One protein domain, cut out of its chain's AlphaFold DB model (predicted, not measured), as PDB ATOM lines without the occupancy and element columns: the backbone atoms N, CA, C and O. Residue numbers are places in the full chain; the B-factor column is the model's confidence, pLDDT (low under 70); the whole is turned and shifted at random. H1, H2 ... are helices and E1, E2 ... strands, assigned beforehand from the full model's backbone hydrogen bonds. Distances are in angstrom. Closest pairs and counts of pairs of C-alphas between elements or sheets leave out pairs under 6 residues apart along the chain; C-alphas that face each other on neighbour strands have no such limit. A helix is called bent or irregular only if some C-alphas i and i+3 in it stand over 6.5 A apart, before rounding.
ATOM      1  N   ALA A   5      27.682  -6.581 -44.525       91.25
ATOM      2  CA  ALA A   5      27.846  -6.968 -45.923       91.25
ATOM      3  C   ALA A   5      29.213  -7.619 -46.183       91.25
ATOM      4  O   ALA A   5      29.278  -8.640 -46.866       91.25
ATOM      5  N   GLU A   6      30.286  -7.093 -45.590       93.69
ATOM      6  CA  GLU A   6      31.638  -7.647 -45.733       93.69
ATOM      7  C   GLU A   6      31.762  -9.012 -45.050       93.69
ATOM      8  O   GLU A   6      32.294  -9.953 -45.644       93.69
ATOM      9  N   LEU A   7      31.206  -9.158 -43.840       93.62
ATOM     10  CA  LEU A   7      31.152 -10.451 -43.152       93.62
ATOM     11  C   LEU A   7      30.355 -11.471 -43.973       93.62
ATOM     12  O   LEU A   7      30.821 -12.584 -44.210       93.62
ATOM     13  N   THR A   8      29.180 -11.074 -44.464       90.88
ATOM     14  CA  THR A   8      28.331 -11.929 -45.304       90.88
ATOM     15  C   THR A   8      29.061 -12.369 -46.566       90.88
ATOM     16  O   THR A   8      29.007 -13.547 -46.918       90.88
ATOM     17  N   ALA A   9      29.771 -11.457 -47.235       91.88
ATOM     18  CA  ALA A   9      30.535 -11.773 -48.433       91.88
ATOM     19  C   ALA A   9      31.654 -12.787 -48.145       91.88
ATOM     20  O   ALA A   9      31.787 -13.766 -48.879       91.88
ATOM     21  N   ALA A  10      32.409 -12.603 -47.056       94.44
ATOM     22  CA  ALA A  10      33.490 -13.510 -46.671       94.44
ATOM     23  C   ALA A  10      32.982 -14.929 -46.361       94.44
ATOM     24  O   ALA A  10      33.510 -15.911 -46.888       94.44
ATOM     25  N   VAL A  11      31.923 -15.045 -45.555       93.38
ATOM     26  CA  VAL A  11      31.325 -16.342 -45.195       93.38
ATOM     27  C   VAL A  11      30.715 -17.026 -46.410       93.38
ATOM     28  O   VAL A  11      30.919 -18.222 -46.618       93.38
ATOM     29  N   THR A  12      30.017 -16.262 -47.248       91.12
ATOM     30  CA  THR A  12      29.433 -16.778 -48.487       91.12
ATOM     31  C   THR A  12      30.515 -17.312 -49.421       91.12
ATOM     32  O   THR A  12      30.372 -18.416 -49.933       91.12
ATOM     33  N   ALA A  13      31.623 -16.588 -49.600       94.25
ATOM     34  CA  ALA A  13      32.731 -17.045 -50.433       94.25
ATOM     35  C   ALA A  13      33.328 -18.366 -49.917       94.25
ATOM     36  O   ALA A  13      33.489 -19.306 -50.695       94.25
ATOM     37  N   LEU A  14      33.595 -18.467 -48.610       95.75
ATOM     38  CA  LEU A  14      34.112 -19.693 -47.993       95.75
ATOM     39  C   LEU A  14      33.153 -20.874 -48.187       95.75
ATOM     40  O   LEU A  14      33.577 -21.928 -48.658       95.75
ATOM     41  N   ALA A  15      31.868 -20.693 -47.880       93.56
ATOM     42  CA  ALA A  15      30.864 -21.749 -47.995       93.56
ATOM     43  C   ALA A  15      30.636 -22.175 -49.455       93.56
ATOM     44  O   ALA A  15      30.592 -23.366 -49.757       93.56
ATOM     45  N   THR A  16      30.549 -21.224 -50.389       93.56
ATOM     46  CA  THR A  16      30.364 -21.522 -51.814       93.56
ATOM     47  C   THR A  16      31.563 -22.260 -52.404       93.56
ATOM     48  O   THR A  16      31.364 -23.187 -53.187       93.56
ATOM     49  N   LEU A  17      32.795 -21.905 -52.025       95.62
ATOM     50  CA  LEU A  17      33.991 -22.624 -52.472       95.62
ATOM     51  C   LEU A  17      34.091 -24.011 -51.825       95.62
ATOM     52  O   LEU A  17      34.371 -24.986 -52.522       95.62
ATOM     53  N   ALA A  18      33.810 -24.120 -50.524       95.12
ATOM     54  CA  ALA A  18      33.802 -25.395 -49.811       95.12
ATOM     55  C   ALA A  18      32.753 -26.367 -50.372       95.12
ATOM     56  O   ALA A  18      33.019 -27.564 -50.465       95.12
ATOM     57  N   TYR A  19      31.590 -25.862 -50.784       94.88
ATOM     58  CA  TYR A  19      30.555 -26.659 -51.430       94.88
ATOM     59  C   TYR A  19      30.904 -26.971 -52.891       94.88
ATOM     60  O   TYR A  19      30.919 -28.126 -53.296       94.88
ATOM     61  N   GLY A  20      31.178 -25.957 -53.710       94.56
ATOM     62  CA  GLY A  20      31.171 -26.086 -55.171       94.56
ATOM     63  C   GLY A  20      32.439 -26.660 -55.807       94.56
ATOM     64  O   GLY A  20      32.396 -27.049 -56.980       94.56
ATOM     65  N   LEU A  21      33.566 -26.689 -55.091       95.94
ATOM     66  CA  LEU A  21      34.830 -27.203 -55.619       95.94
ATOM     67  C   LEU A  21      34.962 -28.724 -55.418       95.94
ATOM     68  O   LEU A  21      34.677 -29.202 -54.317       95.94
ATOM     69  N   PRO A  22      35.469 -29.474 -56.425       96.38
ATOM     70  CA  PRO A  22      35.943 -30.846 -56.228       96.38
ATOM     71  C   PRO A  22      36.934 -30.940 -55.066       96.38
ATOM     72  O   PRO A  22      37.702 -30.003 -54.846       96.38
ATOM     73  N   LEU A  23      36.940 -32.060 -54.346       94.94
ATOM     74  CA  LEU A  23      37.772 -32.289 -53.160       94.94
ATOM     75  C   LEU A  23      39.279 -32.195 -53.448       94.94
ATOM     76  O   LEU A  23      40.037 -31.777 -52.582       94.94
ATOM     77  N   ASP A  24      39.687 -32.477 -54.681       94.12
ATOM     78  CA  ASP A  24      41.054 -32.392 -55.201       94.12
ATOM     79  C   ASP A  24      41.401 -31.026 -55.825       94.12
ATOM     80  O   ASP A  24      42.490 -30.827 -56.363       94.12
ATOM     81  N   HIS A  25      40.492 -30.049 -55.775       95.31
ATOM     82  CA  HIS A  25      40.730 -28.746 -56.382       95.31
ATOM     83  C   HIS A  25      41.775 -27.930 -55.589       95.31
ATOM     84  O   HIS A  25      41.591 -27.716 -54.388       95.31
ATOM     85  N   PRO A  26      42.803 -27.339 -56.236       93.06
ATOM     86  CA  PRO A  26      43.930 -26.695 -55.546       93.06
ATOM     87  C   PRO A  26      43.525 -25.535 -54.624       93.06
ATOM     88  O   PRO A  26      44.128 -25.335 -53.573       93.06
ATOM     89  N   LEU A  27      42.463 -24.791 -54.961       93.75
ATOM     90  CA  LEU A  27      41.950 -23.716 -54.095       93.75
ATOM     91  C   LEU A  27      41.437 -24.202 -52.729       93.75
ATOM     92  O   LEU A  27      41.379 -23.394 -51.804       93.75
ATOM     93  N   ARG A  28      41.082 -25.487 -52.569       94.88
ATOM     94  CA  ARG A  28      40.610 -26.009 -51.276       94.88
ATOM     95  C   ARG A  28      41.679 -25.918 -50.193       94.88
ATOM     96  O   ARG A  28      41.343 -25.607 -49.056       94.88
ATOM     97  N   ALA A  29      42.955 -26.067 -50.560       93.56
ATOM     98  CA  ALA A  29      44.079 -25.962 -49.628       93.56
ATOM     99  C   ALA A  29      44.159 -24.591 -48.927       93.56
ATOM    100  O   ALA A  29      44.657 -24.499 -47.807       93.56
ATOM    101  N   ALA A  30      43.640 -23.525 -49.549       95.31
ATOM    102  CA  ALA A  30      43.652 -22.179 -48.981       95.31
ATOM    103  C   ALA A  30      42.458 -21.882 -48.052       95.31
ATOM    104  O   ALA A  30      42.518 -20.933 -47.266       95.31
ATOM    105  N   LEU A  31      41.368 -22.661 -48.119       96.88
ATOM    106  CA  LEU A  31      40.127 -22.348 -47.399       96.88
ATOM    107  C   LEU A  31      40.274 -22.395 -45.867       96.88
ATOM    108  O   LEU A  31      39.779 -21.466 -45.222       96.88
ATOM    109  N   PRO A  32      40.972 -23.381 -45.258       97.38
ATOM    110  CA  PRO A  32      41.179 -23.392 -43.810       97.38
ATOM    111  C   PRO A  32      41.930 -22.146 -43.326       97.38
ATOM    112  O   PRO A  32      41.474 -21.475 -42.407       97.38
ATOM    113  N   GLY A  33      43.015 -21.768 -44.012       97.75
ATOM    114  CA  GLY A  33      43.793 -20.574 -43.673       97.75
ATOM    115  C   GLY A  33      43.002 -19.270 -43.822       97.75
ATOM    116  O   GLY A  33      43.158 -18.356 -43.008       97.75
ATOM    117  N   ALA A  34      42.115 -19.184 -44.819       97.81
ATOM    118  CA  ALA A  34      41.222 -18.042 -44.995       97.81
ATOM    119  C   ALA A  34      40.190 -17.927 -43.855       97.81
ATOM    120  O   ALA A  34      40.001 -16.837 -43.309       97.81
ATOM    121  N   LEU A  35      39.577 -19.043 -43.439       98.19
ATOM    122  CA  LEU A  35      38.672 -19.070 -42.287       98.19
ATOM    123  C   LEU A  35      39.403 -18.730 -40.980       98.19
ATOM    124  O   LEU A  35      38.900 -17.934 -40.186       98.19
ATOM    125  N   ASP A  36      40.604 -19.269 -40.771       98.25
ATOM    126  CA  ASP A  36      41.418 -18.979 -39.588       98.25
ATOM    127  C   ASP A  36      41.845 -17.499 -39.555       98.25
ATOM    128  O   ASP A  36      41.887 -16.875 -38.495       98.25
ATOM    129  N   GLY A  37      42.120 -16.889 -40.713       98.12
ATOM    130  CA  GLY A  37      42.336 -15.446 -40.843       98.12
ATOM    131  C   GLY A  37      41.114 -14.620 -40.435       98.12
ATOM    132  O   GLY A  37      41.247 -13.675 -39.654       98.12
ATOM    133  N   LEU A  38      39.924 -15.003 -40.904       97.69
ATOM    134  CA  LEU A  38      38.665 -14.351 -40.532       97.69
ATOM    135  C   LEU A  38      38.397 -14.462 -39.023       97.69
ATOM    136  O   LEU A  38      38.126 -13.454 -38.374       97.69
ATOM    137  N   ARG A  39      38.541 -15.660 -38.446       97.94
ATOM    138  CA  ARG A  39      38.367 -15.895 -37.002       97.94
ATOM    139  C   ARG A  39      39.362 -15.096 -36.165       97.94
ATOM    140  O   ARG A  39      38.958 -14.451 -35.203       97.94
ATOM    141  N   ARG A  40      40.638 -15.047 -36.567       97.88
ATOM    142  CA  ARG A  40      41.645 -14.192 -35.911       97.88
ATOM    143  C   ARG A  40      41.266 -12.717 -35.956       97.88
ATOM    144  O   ARG A  40      41.471 -12.017 -34.971       97.88
ATOM    145  N   ARG A  41      40.707 -12.237 -37.073       96.88
ATOM    146  CA  ARG A  41      40.237 -10.850 -37.164       96.88
ATOM    147  C   ARG A  41      39.081 -10.589 -36.201       96.88
ATOM    148  O   ARG A  41      39.105  -9.566 -35.527       96.88
ATOM    149  N   LEU A  42      38.115 -11.505 -36.113       97.12
ATOM    150  CA  LEU A  42      36.977 -11.403 -35.190       97.12
ATOM    151  C   LEU A  42      37.391 -11.459 -33.712       97.12
ATOM    152  O   LEU A  42      36.733 -10.843 -32.880       97.12
ATOM    153  N   ALA A  43      38.500 -12.126 -33.395       97.12
ATOM    154  CA  ALA A  43      39.049 -12.193 -32.044       97.12
ATOM    155  C   ALA A  43      39.808 -10.923 -31.595       97.12
ATOM    156  O   ALA A  43      40.225 -10.859 -30.442       97.12
ATOM    157  N   ASP A  44      40.008  -9.915 -32.457       97.00
ATOM    158  CA  ASP A  44      40.651  -8.647 -32.070       97.00
ATOM    159  C   ASP A  44      39.750  -7.870 -31.083       97.00
ATOM    160  O   ASP A  44      38.668  -7.426 -31.481       97.00
ATOM    161  N   PRO A  45      40.177  -7.623 -29.825       94.44
ATOM    162  CA  PRO A  45      39.359  -6.926 -28.824       94.44
ATOM    163  C   PRO A  45      38.988  -5.487 -29.196       94.44
ATOM    164  O   PRO A  45      38.082  -4.906 -28.596       94.44
ATOM    165  N   ARG A  46      39.696  -4.889 -30.162       92.75
ATOM    166  CA  ARG A  46      39.419  -3.538 -30.668       92.75
ATOM    167  C   ARG A  46      38.478  -3.540 -31.869       92.75
ATOM    168  O   ARG A  46      38.079  -2.468 -32.322       92.75
ATOM    169  N   LEU A  47      38.144  -4.708 -32.418       95.94
ATOM    170  CA  LEU A  47      37.204  -4.810 -33.521       95.94
ATOM    171  C   LEU A  47      35.767  -4.697 -33.009       95.94
ATOM    172  O   LEU A  47      35.315  -5.480 -32.179       95.94
ATOM    173  N   VAL A  48      35.031  -3.763 -33.598       95.94
ATOM    174  CA  VAL A  48      33.570  -3.700 -33.542       95.94
ATOM    175  C   VAL A  48      33.010  -3.950 -34.941       95.94
ATOM    176  O   VAL A  48      33.682  -3.658 -35.936       95.94
ATOM    177  N   LEU A  49      31.812  -4.520 -35.010       97.06
ATOM    178  CA  LEU A  49      31.065  -4.794 -36.230       97.06
ATOM    179  C   LEU A  49      29.786  -3.970 -36.263       97.06
ATOM    180  O   LEU A  49      29.041  -3.919 -35.279       97.06
ATOM    181  N   ASP A  50      29.518  -3.418 -37.440       95.62
ATOM    182  CA  ASP A  50      28.222  -2.849 -37.771       95.62
ATOM    183  C   ASP A  50      27.317  -3.940 -38.339       95.62
ATOM    184  O   ASP A  50      27.562  -4.438 -39.442       95.62
ATOM    185  N   LEU A  51      26.318  -4.363 -37.566       95.25
ATOM    186  CA  LEU A  51      25.423  -5.464 -37.927       95.25
ATOM    187  C   LEU A  51      23.975  -5.008 -38.149       95.25
ATOM    188  O   LEU A  51      23.063  -5.828 -38.048       95.25
ATOM    189  N   ASP A  52      23.753  -3.731 -38.470       93.00
ATOM    190  CA  ASP A  52      22.417  -3.147 -38.648       93.00
ATOM    191  C   ASP A  52      21.531  -3.359 -37.392       93.00
ATOM    192  O   ASP A  52      20.393  -3.850 -37.468       93.00
ATOM    193  N   LEU A  53      22.073  -3.066 -36.201       94.62
ATOM    194  CA  LEU A  53      21.447  -3.341 -34.894       94.62
ATOM    195  C   LEU A  53      20.738  -2.116 -34.307       94.62
ATOM    196  O   LEU A  53      20.586  -2.013 -33.095       94.62
ATOM    197  N   GLU A  54      20.314  -1.156 -35.120       92.25
ATOM    198  CA  GLU A  54      19.901   0.168 -34.636       92.25
ATOM    199  C   GLU A  54      18.489   0.177 -34.049       92.25
ATOM    200  O   GLU A  54      18.236   0.907 -33.092       92.25
ATOM    201  N   TRP A  55      17.572  -0.629 -34.595       92.75
ATOM    202  CA  TRP A  55      16.153  -0.586 -34.224       92.75
ATOM    203  C   TRP A  55      15.630  -1.908 -33.681       92.75
ATOM    204  O   TRP A  55      15.816  -2.958 -34.300       92.75
ATOM    205  N   ALA A  56      14.884  -1.805 -32.585       93.38
ATOM    206  CA  ALA A  56      14.142  -2.904 -31.989       93.38
ATOM    207  C   ALA A  56      12.847  -3.207 -32.763       93.38
ATOM    208  O   ALA A  56      12.260  -2.317 -33.385       93.38
ATOM    209  N   GLU A  57      12.350  -4.442 -32.655       93.19
ATOM    210  CA  GLU A  57      11.076  -4.879 -33.249       93.19
ATOM    211  C   GLU A  57       9.892  -4.060 -32.727       93.19
ATOM    212  O   GLU A  57       9.015  -3.654 -33.484       93.19
ATOM    213  N   SER A  58       9.911  -3.724 -31.434       88.69
ATOM    214  CA  SER A  58       8.883  -2.904 -30.784       88.69
ATOM    215  C   SER A  58       8.847  -1.438 -31.244       88.69
ATOM    216  O   SER A  58       8.076  -0.649 -30.701       88.69
ATOM    217  N   GLY A  59       9.749  -1.038 -32.144       86.31
ATOM    218  CA  GLY A  59      10.063   0.357 -32.430       86.31
ATOM    219  C   GLY A  59      11.028   0.967 -31.406       86.31
ATOM    220  O   GLY A  59      11.187   0.472 -30.284       86.31
ATOM    221  N   GLY A  60      11.683   2.059 -31.810       87.50
ATOM    222  CA  GLY A  60      12.733   2.720 -31.030       87.50
ATOM    223  C   GLY A  60      14.100   2.032 -31.124       87.50
ATOM    224  O   GLY A  60      14.260   1.008 -31.788       87.50
ATOM    225  N   SER A  61      15.105   2.627 -30.477       92.19
ATOM    226  CA  SER A  61      16.490   2.153 -30.569       92.19
ATOM    227  C   SER A  61      16.732   0.869 -29.767       92.19
ATOM    228  O   SER A  61      16.331   0.760 -28.602       92.19
ATOM    229  N   THR A  62      17.474  -0.066 -30.364       94.81
ATOM    230  CA  THR A  62      18.011  -1.264 -29.696       94.81
ATOM    231  C   THR A  62      18.848  -0.902 -28.470       94.81
ATOM    232  O   THR A  62      18.733  -1.561 -27.439       94.81
ATOM    233  N   ALA A  63      19.634   0.179 -28.532       95.19
ATOM    234  CA  ALA A  63      20.496   0.611 -27.431       95.19
ATOM    235  C   ALA A  63      19.693   0.909 -26.154       95.19
ATOM    236  O   ALA A  63      20.103   0.533 -25.056       95.19
ATOM    237  N   ARG A  64      18.499   1.504 -26.290       93.75
ATOM    238  CA  ARG A  64      17.601   1.763 -25.154       93.75
ATOM    239  C   ARG A  64      17.112   0.461 -24.512       93.75
ATOM    240  O   ARG A  64      17.084   0.353 -23.289       93.75
ATOM    241  N   ARG A  65      16.747  -0.531 -25.330       95.00
ATOM    242  CA  ARG A  65      16.318  -1.859 -24.853       95.00
ATOM    243  C   ARG A  65      17.461  -2.610 -24.171       95.00
ATOM    244  O   ARG A  65      17.240  -3.215 -23.128       95.00
ATOM    245  N   LEU A  66      18.678  -2.505 -24.701       95.56
ATOM    246  CA  LEU A  66      19.876  -3.071 -24.082       95.56
ATOM    247  C   LEU A  66      20.187  -2.415 -22.734       95.56
ATOM    248  O   LEU A  66      20.385  -3.119 -21.751       95.56
ATOM    249  N   ARG A  67      20.149  -1.081 -22.641       94.94
ATOM    250  CA  ARG A  67      20.304  -0.378 -21.356       94.94
ATOM    251  C   ARG A  67      19.288  -0.860 -20.326       94.94
ATOM    252  O   ARG A  67      19.679  -1.200 -19.215       94.94
ATOM    253  N   GLN A  68      18.014  -0.962 -20.714       94.00
ATOM    254  CA  GLN A  68      16.951  -1.466 -19.845       94.00
ATOM    255  C   GLN A  68      17.230  -2.898 -19.364       94.00
ATOM    256  O   GLN A  68      17.130  -3.165 -18.169       94.00
ATOM    257  N   ALA A  69      17.611  -3.800 -20.272       94.06
ATOM    258  CA  ALA A  69      17.922  -5.192 -19.945       94.06
ATOM    259  C   ALA A  69      19.111  -5.330 -18.976       94.06
ATOM    260  O   ALA A  69      19.165  -6.281 -18.202       94.06
ATOM    261  N   HIS A  70      20.034  -4.365 -18.990       94.06
ATOM    262  CA  HIS A  70      21.221  -4.332 -18.134       94.06
ATOM    263  C   HIS A  70      21.107  -3.373 -16.934       94.06
ATOM    264  O   HIS A  70      22.092  -3.166 -16.228       94.06
ATOM    265  N   GLY A  71      19.931  -2.782 -16.684       94.62
ATOM    266  CA  GLY A  71      19.711  -1.864 -15.556       94.62
ATOM    267  C   GLY A  71      20.505  -0.552 -15.636       94.62
ATOM    268  O   GLY A  71      20.811   0.044 -14.606       94.62
ATOM    269  N   LEU A  72      20.862  -0.106 -16.843       94.94
ATOM    270  CA  LEU A  72      21.625   1.119 -17.083       94.94
ATOM    271  C   LEU A  72      20.700   2.342 -17.261       94.94
ATOM    272  O   LEU A  72      19.553   2.182 -17.686       94.94
ATOM    273  N   PRO A  73      21.191   3.575 -17.002       92.62
ATOM    274  CA  PRO A  73      20.455   4.808 -17.304       92.62
ATOM    275  C   PRO A  73      20.034   4.887 -18.777       92.62
ATOM    276  O   PRO A  73      20.709   4.310 -19.625       92.62
ATOM    277  N   GLU A  74      18.975   5.637 -19.102       86.50
ATOM    278  CA  GLU A  74      18.419   5.685 -20.469       86.50
ATOM    279  C   GLU A  74      19.370   6.267 -21.532       86.50
ATOM    280  O   GLU A  74      19.253   5.894 -22.697       86.50
ATOM    281  N   ALA A  75      20.303   7.145 -21.149       87.69
ATOM    282  CA  ALA A  75      21.297   7.745 -22.040       87.69
ATOM    283  C   ALA A  75      22.576   8.138 -21.280       87.69
ATOM    284  O   ALA A  75      22.581   8.231 -20.048       87.69
ATOM    285  N   GLY A  76      23.666   8.389 -22.011       86.12
ATOM    286  CA  GLY A  76      24.933   8.865 -21.437       86.12
ATOM    287  C   GLY A  76      25.765   7.767 -20.760       86.12
ATOM    288  O   GLY A  76      25.551   6.579 -20.993       86.12
ATOM    289  N   GLY A  77      26.746   8.148 -19.937       89.38
ATOM    290  CA  GLY A  77      27.695   7.192 -19.338       89.38
ATOM    291  C   GLY A  77      28.754   6.675 -20.320       89.38
ATOM    292  O   GLY A  77      29.330   5.612 -20.110       89.38
ATOM    293  N   PHE A  78      28.993   7.412 -21.405       92.94
ATOM    294  CA  PHE A  78      30.028   7.092 -22.380       92.94
ATOM    295  C   PHE A  78      31.425   7.285 -21.789       92.94
ATOM    296  O   PHE A  78      31.667   8.232 -21.038       92.94
ATOM    297  N   GLY A  79      32.351   6.400 -22.160       90.44
ATOM    298  CA  GLY A  79      33.767   6.577 -21.863       90.44
ATOM    299  C   GLY A  79      34.375   7.764 -22.616       90.44
ATOM    300  O   GLY A  79      33.732   8.398 -23.453       90.44
ATOM    301  N   ALA A  80      35.656   8.036 -22.360       90.69
ATOM    302  CA  ALA A  80      36.402   9.113 -23.023       90.69
ATOM    303  C   ALA A  80      36.469   8.971 -24.558       90.69
ATOM    304  O   ALA A  80      36.709   9.943 -25.265       90.69
ATOM    305  N   ASP A  81      36.242   7.766 -25.074       89.88
ATOM    306  CA  ASP A  81      36.173   7.454 -26.501       89.88
ATOM    307  C   ASP A  81      34.754   7.535 -27.086       89.88
ATOM    308  O   ASP A  81      34.542   7.156 -28.236       89.88
ATOM    309  N   GLY A  82      33.777   8.018 -26.312       91.75
ATOM    310  CA  GLY A  82      32.389   8.157 -26.749       91.75
ATOM    311  C   GLY A  82      31.624   6.835 -26.816       91.75
ATOM    312  O   GLY A  82      30.545   6.793 -27.400       91.75
ATOM    313  N   LEU A  83      32.155   5.759 -26.228       94.06
ATOM    314  CA  LEU A  83      31.560   4.425 -26.283       94.06
ATOM    315  C   LEU A  83      31.174   3.934 -24.883       94.06
ATOM    316  O   LEU A  83      31.948   4.026 -23.928       94.06
ATOM    317  N   LEU A  84      29.987   3.348 -24.774       95.38
ATOM    318  CA  LEU A  84      29.504   2.636 -23.596       95.38
ATOM    319  C   LEU A  84      29.575   1.137 -23.881       95.38
ATOM    320  O   LEU A  84      29.004   0.663 -24.858       95.38
ATOM    321  N   ARG A  85      30.277   0.374 -23.044       94.56
ATOM    322  CA  ARG A  85      30.349  -1.086 -23.180       94.56
ATOM    323  C   ARG A  85      29.269  -1.701 -22.309       94.56
ATOM    324  O   ARG A  85      29.173  -1.362 -21.133       94.56
ATOM    325  N   ILE A  86      28.473  -2.587 -22.891       93.88
ATOM    326  CA  ILE A  86      27.445  -3.350 -22.187       93.88
ATOM    327  C   ILE A  86      27.869  -4.816 -22.222       93.88
ATOM    328  O   ILE A  86      27.835  -5.468 -23.267       93.88
ATOM    329  N   GLY A  87      28.315  -5.321 -21.071       90.12
ATOM    330  CA  GLY A  87      28.976  -6.622 -20.998       90.12
ATOM    331  C   GLY A  87      30.203  -6.691 -21.912       90.12
ATOM    332  O   GLY A  87      30.834  -5.675 -22.212       90.12
ATOM    333  N   GLU A  88      30.530  -7.898 -22.378       92.94
ATOM    334  CA  GLU A  88      31.712  -8.106 -23.212       92.94
ATOM    335  C   GLU A  88      31.438  -7.963 -24.719       92.94
ATOM    336  O   GLU A  88      32.340  -7.614 -25.477       92.94
ATOM    337  N   ALA A  89      30.212  -8.177 -25.190       96.12
ATOM    338  CA  ALA A  89      29.940  -8.274 -26.625       96.12
ATOM    339  C   ALA A  89      29.278  -7.035 -27.243       96.12
ATOM    340  O   ALA A  89      29.198  -6.950 -28.466       96.12
ATOM    341  N   LEU A  90      28.792  -6.076 -26.450       96.88
ATOM    342  CA  LEU A  90      27.949  -4.991 -26.958       96.88
ATOM    343  C   LEU A  90      28.566  -3.624 -26.680       96.88
ATOM    344  O   LEU A  90      29.090  -3.355 -25.598       96.88
ATOM    345  N   VAL A  91      28.481  -2.744 -27.672       96.25
ATOM    346  CA  VAL A  91      28.974  -1.371 -27.587       96.25
ATOM    347  C   VAL A  91      27.873  -0.428 -28.044       96.25
ATOM    348  O   VAL A  91      27.354  -0.560 -29.146       96.25
ATOM    349  N   VAL A  92      27.536   0.536 -27.200       96.19
ATOM    350  CA  VAL A  92      26.566   1.592 -27.472       96.19
ATOM    351  C   VAL A  92      27.301   2.906 -27.710       96.19
ATOM    352  O   VAL A  92      28.279   3.210 -27.026       96.19
ATOM    353  N   PHE A  93      26.834   3.690 -28.677       93.81
ATOM    354  CA  PHE A  93      27.442   4.966 -29.054       93.81
ATOM    355  C   PHE A  93      26.373   6.012 -29.418       93.81
ATOM    356  O   PHE A  93      25.274   5.633 -29.845       93.81
ATOM    357  N   PRO A  94      26.666   7.319 -29.263       92.69
ATOM    358  CA  PRO A  94      25.775   8.381 -29.711       92.69
ATOM    359  C   PRO A  94      25.530   8.289 -31.215       92.69
ATOM    360  O   PRO A  94      26.467   8.130 -31.998       92.69
ATOM    361  N   TRP A  95      24.277   8.429 -31.625       89.88
ATOM    362  CA  TRP A  95      23.885   8.388 -33.024       89.88
ATOM    363  C   TRP A  95      23.049   9.618 -33.384       89.88
ATOM    364  O   TRP A  95      23.141  10.653 -32.727       89.88
ATOM    365  N   TYR A  96      22.303   9.571 -34.486       84.12
ATOM    366  CA  TYR A  96      21.642  10.765 -34.994       84.12
ATOM    367  C   TYR A  96      20.569  11.291 -34.020       84.12
ATOM    368  O   TYR A  96      19.818  10.537 -33.389       84.12
ATOM    369  N   GLY A  97      20.467  12.618 -33.921       84.62
ATOM    370  CA  GLY A  97      19.550  13.278 -32.992       84.62
ATOM    371  C   GLY A  97      19.884  12.954 -31.533       84.62
ATOM    372  O   GLY A  97      21.031  13.059 -31.117       84.62
ATOM    373  N   ALA A  98      18.870  12.567 -30.759       82.75
ATOM    374  CA  ALA A  98      19.021  12.132 -29.368       82.75
ATOM    375  C   ALA A  98      19.052  10.596 -29.225       82.75
ATOM    376  O   ALA A  98      18.800  10.072 -28.141       82.75
ATOM    377  N   THR A  99      19.279   9.864 -30.324       88.75
ATOM    378  CA  THR A  99      19.289   8.396 -30.316       88.75
ATOM    379  C   THR A  99      20.697   7.843 -30.145       88.75
ATOM    380  O   THR A  99      21.690   8.500 -30.443       88.75
ATOM    381  N   GLU A 100      20.776   6.609 -29.665       93.38
ATOM    382  CA  GLU A 100      22.011   5.836 -29.574       93.38
ATOM    383  C   GLU A 100      21.879   4.595 -30.462       93.38
ATOM    384  O   GLU A 100      20.767   4.110 -30.688       93.38
ATOM    385  N   ALA A 101      22.993   4.074 -30.961       93.12
ATOM    386  CA  ALA A 101      23.038   2.861 -31.773       93.12
ATOM    387  C   ALA A 101      23.962   1.814 -31.140       93.12
ATOM    388  O   ALA A 101      24.637   2.082 -30.145       93.12
ATOM    389  N   THR A 102      23.919   0.590 -31.670       96.06
ATOM    390  CA  THR A 102      24.629  -0.566 -31.108       96.06
ATOM    391  C   THR A 102      25.548  -1.192 -32.145       96.06
ATOM    392  O   THR A 102      25.111  -1.548 -33.235       96.06
ATOM    393  N   TRP A 103      26.804  -1.389 -31.769       96.56
ATOM    394  CA  TRP A 103      27.738  -2.270 -32.454       96.56
ATOM    395  C   TRP A 103      27.999  -3.519 -31.625       96.56
ATOM    396  O   TRP A 103      27.841  -3.530 -30.401       96.56
ATOM    397  N   LEU A 104      28.444  -4.569 -32.304       97.25
ATOM    398  CA  LEU A 104      28.819  -5.825 -31.673       97.25
ATOM    399  C   LEU A 104      30.344  -5.969 -31.668       97.25
ATOM    400  O   LEU A 104      30.993  -5.758 -32.689       97.25
ATOM    401  N   ARG A 105      30.921  -6.358 -30.532       97.25
ATOM    402  CA  ARG A 105      32.335  -6.711 -30.357       97.25
ATOM    403  C   ARG A 105      32.476  -8.239 -30.337       97.25
ATOM    404  O   ARG A 105      32.204  -8.850 -29.306       97.25
ATOM    405  N   PRO A 106      32.924  -8.879 -31.433       97.25
ATOM    406  CA  PRO A 106      32.901 -10.338 -31.526       97.25
ATOM    407  C   PRO A 106      33.858 -11.030 -30.553       97.25
ATOM    408  O   PRO A 106      33.566 -12.129 -30.103       97.25
ATOM    409  N   ALA A 107      34.961 -10.373 -30.182       97.06
ATOM    410  CA  ALA A 107      35.932 -10.891 -29.216       97.06
ATOM    411  C   ALA A 107      35.351 -11.122 -27.808       97.06
ATOM    412  O   ALA A 107      35.966 -11.817 -27.007       97.06
ATOM    413  N   GLY A 108      34.194 -10.527 -27.498       96.62
ATOM    414  CA  GLY A 108      33.488 -10.740 -26.237       96.62
ATOM    415  C   GLY A 108      32.443 -11.852 -26.266       96.62
ATOM    416  O   GLY A 108      31.755 -12.025 -25.267       96.62
ATOM    417  N   LEU A 109      32.288 -12.560 -27.391       97.44
ATOM    418  CA  LEU A 109      31.383 -13.702 -27.509       97.44
ATOM    419  C   LEU A 109      32.098 -15.003 -27.126       97.44
ATOM    420  O   LEU A 109      33.250 -15.220 -27.502       97.44
ATOM    421  N   THR A 110      31.394 -15.911 -26.455       95.38
ATOM    422  CA  THR A 110      31.919 -17.223 -26.046       95.38
ATOM    423  C   THR A 110      31.758 -18.307 -27.111       95.38
ATOM    424  O   THR A 110      32.346 -19.379 -26.985       95.38
ATOM    425  N   GLY A 111      30.957 -18.068 -28.153       95.12
ATOM    426  CA  GLY A 111      30.699 -19.044 -29.211       95.12
ATOM    427  C   GLY A 111      29.411 -18.765 -29.996       95.12
ATOM    428  O   GLY A 111      28.813 -17.703 -29.835       95.12
ATOM    429  N   PRO A 112      28.967 -19.703 -30.853       94.06
ATOM    430  CA  PRO A 112      27.761 -19.546 -31.679       94.06
ATOM    431  C   PRO A 112      26.440 -19.520 -30.887       94.06
ATOM    432  O   PRO A 112      25.422 -19.077 -31.427       94.06
ATOM    433  N   ASP A 113      26.477 -19.965 -29.627       93.88
ATOM    434  CA  ASP A 113      25.342 -20.039 -28.696       93.88
ATOM    435  C   ASP A 113      25.474 -19.047 -27.529       93.88
ATOM    436  O   ASP A 113      24.855 -19.216 -26.479       93.88
ATOM    437  N   ASP A 114      26.301 -18.011 -27.696       96.12
ATOM    438  CA  ASP A 114      26.449 -16.953 -26.700       96.12
ATOM    439  C   ASP A 114      25.081 -16.311 -26.358       96.12
ATOM    440  O   ASP A 114      24.319 -15.970 -27.277       96.12
ATOM    441  N   PRO A 115      24.752 -16.100 -25.066       94.94
ATOM    442  CA  PRO A 115      23.483 -15.505 -24.642       94.94
ATOM    443  C   PRO A 115      23.168 -14.139 -25.269       94.94
ATOM    444  O   PRO A 115      21.993 -13.785 -25.400       94.94
ATOM    445  N   ALA A 116      24.181 -13.378 -25.696       95.06
ATOM    446  CA  ALA A 116      23.993 -12.112 -26.398       95.06
ATOM    447  C   ALA A 116      23.188 -12.283 -27.696       95.06
ATOM    448  O   ALA A 116      22.405 -11.396 -28.041       95.06
ATOM    449  N   PHE A 117      23.312 -13.421 -28.391       95.25
ATOM    450  CA  PHE A 117      22.490 -13.706 -29.568       95.25
ATOM    451  C   PHE A 117      21.009 -13.825 -29.205       95.25
ATOM    452  O   PHE A 117      20.182 -13.223 -29.882       95.25
ATOM    453  N   GLY A 118      20.679 -14.539 -28.125       94.50
ATOM    454  CA  GLY A 118      19.296 -14.683 -27.658       94.50
ATOM    455  C   GLY A 118      18.692 -13.358 -27.186       94.50
ATOM    456  O   GLY A 118      17.550 -13.044 -27.519       94.50
ATOM    457  N   LEU A 119      19.475 -12.537 -26.478       95.75
ATOM    458  CA  LEU A 119      19.055 -11.193 -26.069       95.75
ATOM    459  C   LEU A 119      18.762 -10.300 -27.282       95.75
ATOM    460  O   LEU A 119      17.706  -9.671 -27.349       95.75
ATOM    461  N   LEU A 120      19.688 -10.245 -28.242       96.25
ATOM    462  CA  LEU A 120      19.502  -9.461 -29.462       96.25
ATOM    463  C   LEU A 120      18.332  -9.989 -30.293       96.25
ATOM    464  O   LEU A 120      17.586  -9.189 -30.845       96.25
ATOM    465  N   GLU A 121      18.122 -11.305 -30.349       95.12
ATOM    466  CA  GLU A 121      16.967 -11.897 -31.023       95.12
ATOM    467  C   GLU A 121      15.642 -11.441 -30.411       95.12
ATOM    468  O   GLU A 121      14.763 -10.985 -31.144       95.12
ATOM    469  N   GLY A 122      15.531 -11.450 -29.081       96.00
ATOM    470  CA  GLY A 122      14.343 -10.951 -28.385       96.00
ATOM    471  C   GLY A 122      14.088  -9.450 -28.569       96.00
ATOM    472  O   GLY A 122      12.947  -9.008 -28.470       96.00
ATOM    473  N   ILE A 123      15.126  -8.650 -28.847       96.56
ATOM    474  CA  ILE A 123      14.995  -7.199 -29.065       96.56
ATOM    475  C   ILE A 123      14.692  -6.866 -30.531       96.56
ATOM    476  O   ILE A 123      13.874  -5.988 -30.810       96.56
ATOM    477  N   LEU A 124      15.381  -7.515 -31.468       94.88
ATOM    478  CA  LEU A 124      15.320  -7.222 -32.904       94.88
ATOM    479  C   LEU A 124      14.168  -7.948 -33.607       94.88
ATOM    480  O   LEU A 124      13.803  -7.558 -34.717       94.88
ATOM    481  N   GLY A 125      13.636  -9.004 -32.990       93.38
ATOM    482  CA  GLY A 125      12.727  -9.951 -33.618       93.38
ATOM    483  C   GLY A 125      13.478 -10.987 -34.458       93.38
ATOM    484  O   GLY A 125      14.542 -10.721 -35.031       93.38
ATOM    485  N   VAL A 126      12.893 -12.182 -34.578       88.44
ATOM    486  CA  VAL A 126      13.530 -13.367 -35.189       88.44
ATOM    487  C   VAL A 126      14.046 -13.089 -36.605       88.44
ATOM    488  O   VAL A 126      15.177 -13.437 -36.946       88.44
ATOM    489  N   ALA A 127      13.244 -12.428 -37.446       86.62
ATOM    490  CA  ALA A 127      13.603 -12.188 -38.844       86.62
ATOM    491  C   ALA A 127      14.822 -11.260 -38.992       86.62
ATOM    492  O   ALA A 127      15.732 -11.551 -39.773       86.62
ATOM    493  N   ARG A 128      14.865 -10.160 -38.228       89.25
ATOM    494  CA  ARG A 128      15.976  -9.199 -38.283       89.25
ATOM    495  C   ARG A 128      17.224  -9.755 -37.616       89.25
ATOM    496  O   ARG A 128      18.302  -9.646 -38.186       89.25
ATOM    497  N   ALA A 129      17.087 -10.395 -36.458       91.12
ATOM    498  CA  ALA A 129      18.211 -11.028 -35.781       91.12
ATOM    499  C   ALA A 129      18.884 -12.076 -36.671       91.12
ATOM    500  O   ALA A 129      20.106 -12.075 -36.818       91.12
ATOM    501  N   ARG A 130      18.089 -12.896 -37.369       86.19
ATOM    502  CA  ARG A 130      18.597 -13.832 -38.378       86.19
ATOM    503  C   ARG A 130      19.329 -13.112 -39.509       86.19
ATOM    504  O   ARG A 130      20.413 -13.530 -39.898       86.19
ATOM    505  N   PHE A 131      18.781 -12.022 -40.031       86.75
ATOM    506  CA  PHE A 131      19.450 -11.252 -41.079       86.75
ATOM    507  C   PHE A 131      20.796 -10.662 -40.616       86.75
ATOM    508  O   PHE A 131      21.779 -10.716 -41.358       86.75
ATOM    509  N   SER A 132      20.850 -10.146 -39.388       90.62
ATOM    510  CA  SER A 132      21.995  -9.417 -38.840       90.62
ATOM    511  C   SER A 132      23.105 -10.305 -38.270       90.62
ATOM    512  O   SER A 132      24.284 -10.008 -38.448       90.62
ATOM    513  N   LEU A 133      22.749 -11.394 -37.586       92.62
ATOM    514  CA  LEU A 133      23.662 -12.129 -36.699       92.62
ATOM    515  C   LEU A 133      24.103 -13.485 -37.259       92.62
ATOM    516  O   LEU A 133      25.121 -14.032 -36.836       92.62
ATOM    517  N   ASN A 134      23.372 -14.034 -38.231       89.00
ATOM    518  CA  ASN A 134      23.559 -15.410 -38.691       89.00
ATOM    519  C   ASN A 134      24.968 -15.693 -39.221       89.00
ATOM    520  O   ASN A 134      25.561 -16.714 -38.893       89.00
ATOM    521  N   GLN A 135      25.536 -14.777 -40.008       91.44
ATOM    522  CA  GLN A 135      26.872 -14.971 -40.582       91.44
ATOM    523  C   GLN A 135      27.957 -14.992 -39.503       91.44
ATOM    524  O   GLN A 135      28.929 -15.733 -39.622       91.44
ATOM    525  N   LEU A 136      27.767 -14.240 -38.416       94.88
ATOM    526  CA  LEU A 136      28.669 -14.297 -37.276       94.88
ATOM    527  C   LEU A 136      28.564 -15.647 -36.558       94.88
ATOM    528  O   LEU A 136      29.593 -16.271 -36.308       94.88
ATOM    529  N   ARG A 137      27.341 -16.142 -36.310       93.25
ATOM    530  CA  ARG A 137      27.120 -17.477 -35.720       93.25
ATOM    531  C   ARG A 137      27.777 -18.576 -36.556       93.25
ATOM    532  O   ARG A 137      28.459 -19.425 -35.999       93.25
ATOM    533  N   VAL A 138      27.656 -18.512 -37.883       92.06
ATOM    534  CA  VAL A 138      28.276 -19.476 -38.809       92.06
ATOM    535  C   VAL A 138      29.802 -19.503 -38.691       92.06
ATOM    536  O   VAL A 138      30.393 -20.578 -38.722       92.06
ATOM    537  N   VAL A 139      30.462 -18.350 -38.548       94.50
ATOM    538  CA  VAL A 139      31.933 -18.303 -38.411       94.50
ATOM    539  C   VAL A 139      32.395 -18.836 -37.060       94.50
ATOM    540  O   VAL A 139      33.448 -19.479 -36.986       94.50
ATOM    541  N   LEU A 140      31.628 -18.559 -36.005       94.62
ATOM    542  CA  LEU A 140      31.910 -19.028 -34.648       94.62
ATOM    543  C   LEU A 140      31.627 -20.528 -34.485       94.62
ATOM    544  O   LEU A 140      32.314 -21.190 -33.713       94.62
ATOM    545  N   ALA A 141      30.658 -21.069 -35.224       92.94
ATOM    546  CA  ALA A 141      30.354 -22.493 -35.251       92.94
ATOM    547  C   ALA A 141      31.449 -23.310 -35.954       92.94
ATOM    548  O   ALA A 141      32.148 -22.828 -36.851       92.94
ATOM    549  N   ASP A 142      31.580 -24.580 -35.569       93.75
ATOM    550  CA  ASP A 142      32.590 -25.477 -36.137       93.75
ATOM    551  C   ASP A 142      32.205 -26.043 -37.516       93.75
ATOM    552  O   ASP A 142      33.084 -26.390 -38.301       93.75
ATOM    553  N   ASP A 143      30.915 -26.060 -37.863       93.00
ATOM    554  CA  ASP A 143      30.403 -26.644 -39.113       93.00
ATOM    555  C   ASP A 143      31.143 -26.123 -40.355       93.00
ATOM    556  O   ASP A 143      31.628 -26.914 -41.170       93.00
ATOM    557  N   LEU A 144      31.335 -24.799 -40.457       93.62
ATOM    558  CA  LEU A 144      32.073 -24.204 -41.575       93.62
ATOM    559  C   LEU A 144      33.550 -24.616 -41.550       93.62
ATOM    560  O   LEU A 144      34.154 -24.825 -42.600       93.62
ATOM    561  N   GLY A 145      34.117 -24.777 -40.353       95.94
ATOM    562  CA  GLY A 145      35.466 -25.288 -40.128       95.94
ATOM    563  C   GLY A 145      35.661 -26.709 -40.648       95.94
ATOM    564  O   GLY A 145      36.703 -26.985 -41.250       95.94
ATOM    565  N   ARG A 146      34.665 -27.583 -40.471       95.56
ATOM    566  CA  ARG A 146      34.664 -28.931 -41.054       95.56
ATOM    567  C   ARG A 146      34.434 -28.885 -42.561       95.56
ATOM    568  O   ARG A 146      35.139 -29.562 -43.302       95.56
ATOM    569  N   ALA A 147      33.530 -28.030 -43.043       94.88
ATOM    570  CA  ALA A 147      33.237 -27.892 -44.471       94.88
ATOM    571  C   ALA A 147      34.466 -27.467 -45.297       94.88
ATOM    572  O   ALA A 147      34.742 -28.052 -46.349       94.88
ATOM    573  N   VAL A 148      35.237 -26.481 -44.817       96.19
ATOM    574  CA  VAL A 148      36.452 -26.008 -45.513       96.19
ATOM    575  C   VAL A 148      37.609 -27.006 -45.451       96.19
ATOM    576  O   VAL A 148      38.481 -26.965 -46.315       96.19
ATOM    577  N   ARG A 149      37.616 -27.903 -44.456       95.12
ATOM    578  CA  ARG A 149      38.617 -28.971 -44.294       95.12
ATOM    579  C   ARG A 149      38.190 -30.300 -44.920       95.12
ATOM    580  O   ARG A 149      38.977 -31.239 -44.928       95.12
ATOM    581  N   ALA A 150      36.966 -30.395 -45.442       91.81
ATOM    582  CA  ALA A 150      36.475 -31.623 -46.050       91.81
ATOM    583  C   ALA A 150      37.338 -32.021 -47.260       91.81
ATOM    584  O   ALA A 150      37.689 -31.173 -48.087       91.81
TER     585      ALA A 150
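What this domain is: This is residues 5 to 150 of the 307 residues of an uncharacterized protein of Streptomyces hainanensis (UniProt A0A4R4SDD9). What shape do these atoms make? The domain is elongated, with two lobes: at one end H1, H2 and H6 pack together, and at the other H3 covers one face of a small sheet, E1, E2 and E3. The helical hairpin H4 and H5 lies between them, H4 nearer the sheet and H5 reaching H1. What is it built of? The printed part has 146 residues with six named helices and three named strands, in the order H1 H2 H3 E1 E2 E3 H4 H5 H6; it is mostly helix, and the sheet, in the order E1 E2 E3, is antiparallel. It is only just compact, close to loose, with a radius of gyration of the C-alphas of 17.1 A and spans of 57 by 31 by 25 A.

How they stand to each other: How do the first helices stand? H1, residues 5 to 20, and H2, residues 26 to 42, are a hairpin at a shallow tilt of 29 degrees, opposite ways, with closest C-alphas Leu 14 and Leu 31, 6.6 A apart. H6, residues 143 to 149, touches residues 14 to 19 of H1, closest C-alphas Ala 18 and Val 148 at 5.1 A, and residues 28 to 35 of H2, closest C-alphas Leu 31 and Val 148 at 5.5 A. What makes the sheet, and what is on it? E1, residues 84 to 86, E2, residues 90 to 94, and E3, residues 100 to 104, are a meander, each strand the antiparallel neighbour of the one before; N 84 and O 92, 2.8 A, and N 91 and O 103, 2.9 A, are within hydrogen-bond range. H3, residues 62 to 69, is on the sheet at a height of 9.4 A and runs across the strands, at 68 degrees to E1 on the local plane. What do the remaining helices touch? H4, residues 115 to 124, and H5, residues 126 to 140, are a hairpin, closest C-alphas Glu 121 and Ala 129 at 5.0 A; H4 only just touches H3, with 3 pairs of C-alphas within 8 A, the closest Thr 62 and Ile 123 at 6.7 A. Residues 135 to 139 of H5 touch residues 7 to 11 of H1, closest C-alphas Thr 8 and Gln 135 at 5.8 A. How do the helix backbones run? Every O i to N i+4 pair is within hydrogen-bond range in H1, H3, H4 and H6, against 9 of 13 in H2 and 9 of 11 in H5.

Where its parts are: Where do the elements begin and end? C-alpha 5 of H1 is at (27.846, -6.968, -45.923) and C-alpha 149 of H6 at (38.617, -28.971, -44.294). Which are longer? H1 measures 21.5 A, H2 26.4 A and H5 19.2 A; H5 is irregular, C-alphas 132 and 135 being 7.6 A apart, and H2 only just, 29 and 32 being 7.0 A apart.

The domain as a whole: How large is it? The two C-alphas farthest apart, Asp 24 and Pro 73, are 57.0 A apart. Is it continuous and confident? The printed part has no cut, its long links are H2 to H3 and H3 to E1, and no printed residue is under 70 in pLDDT.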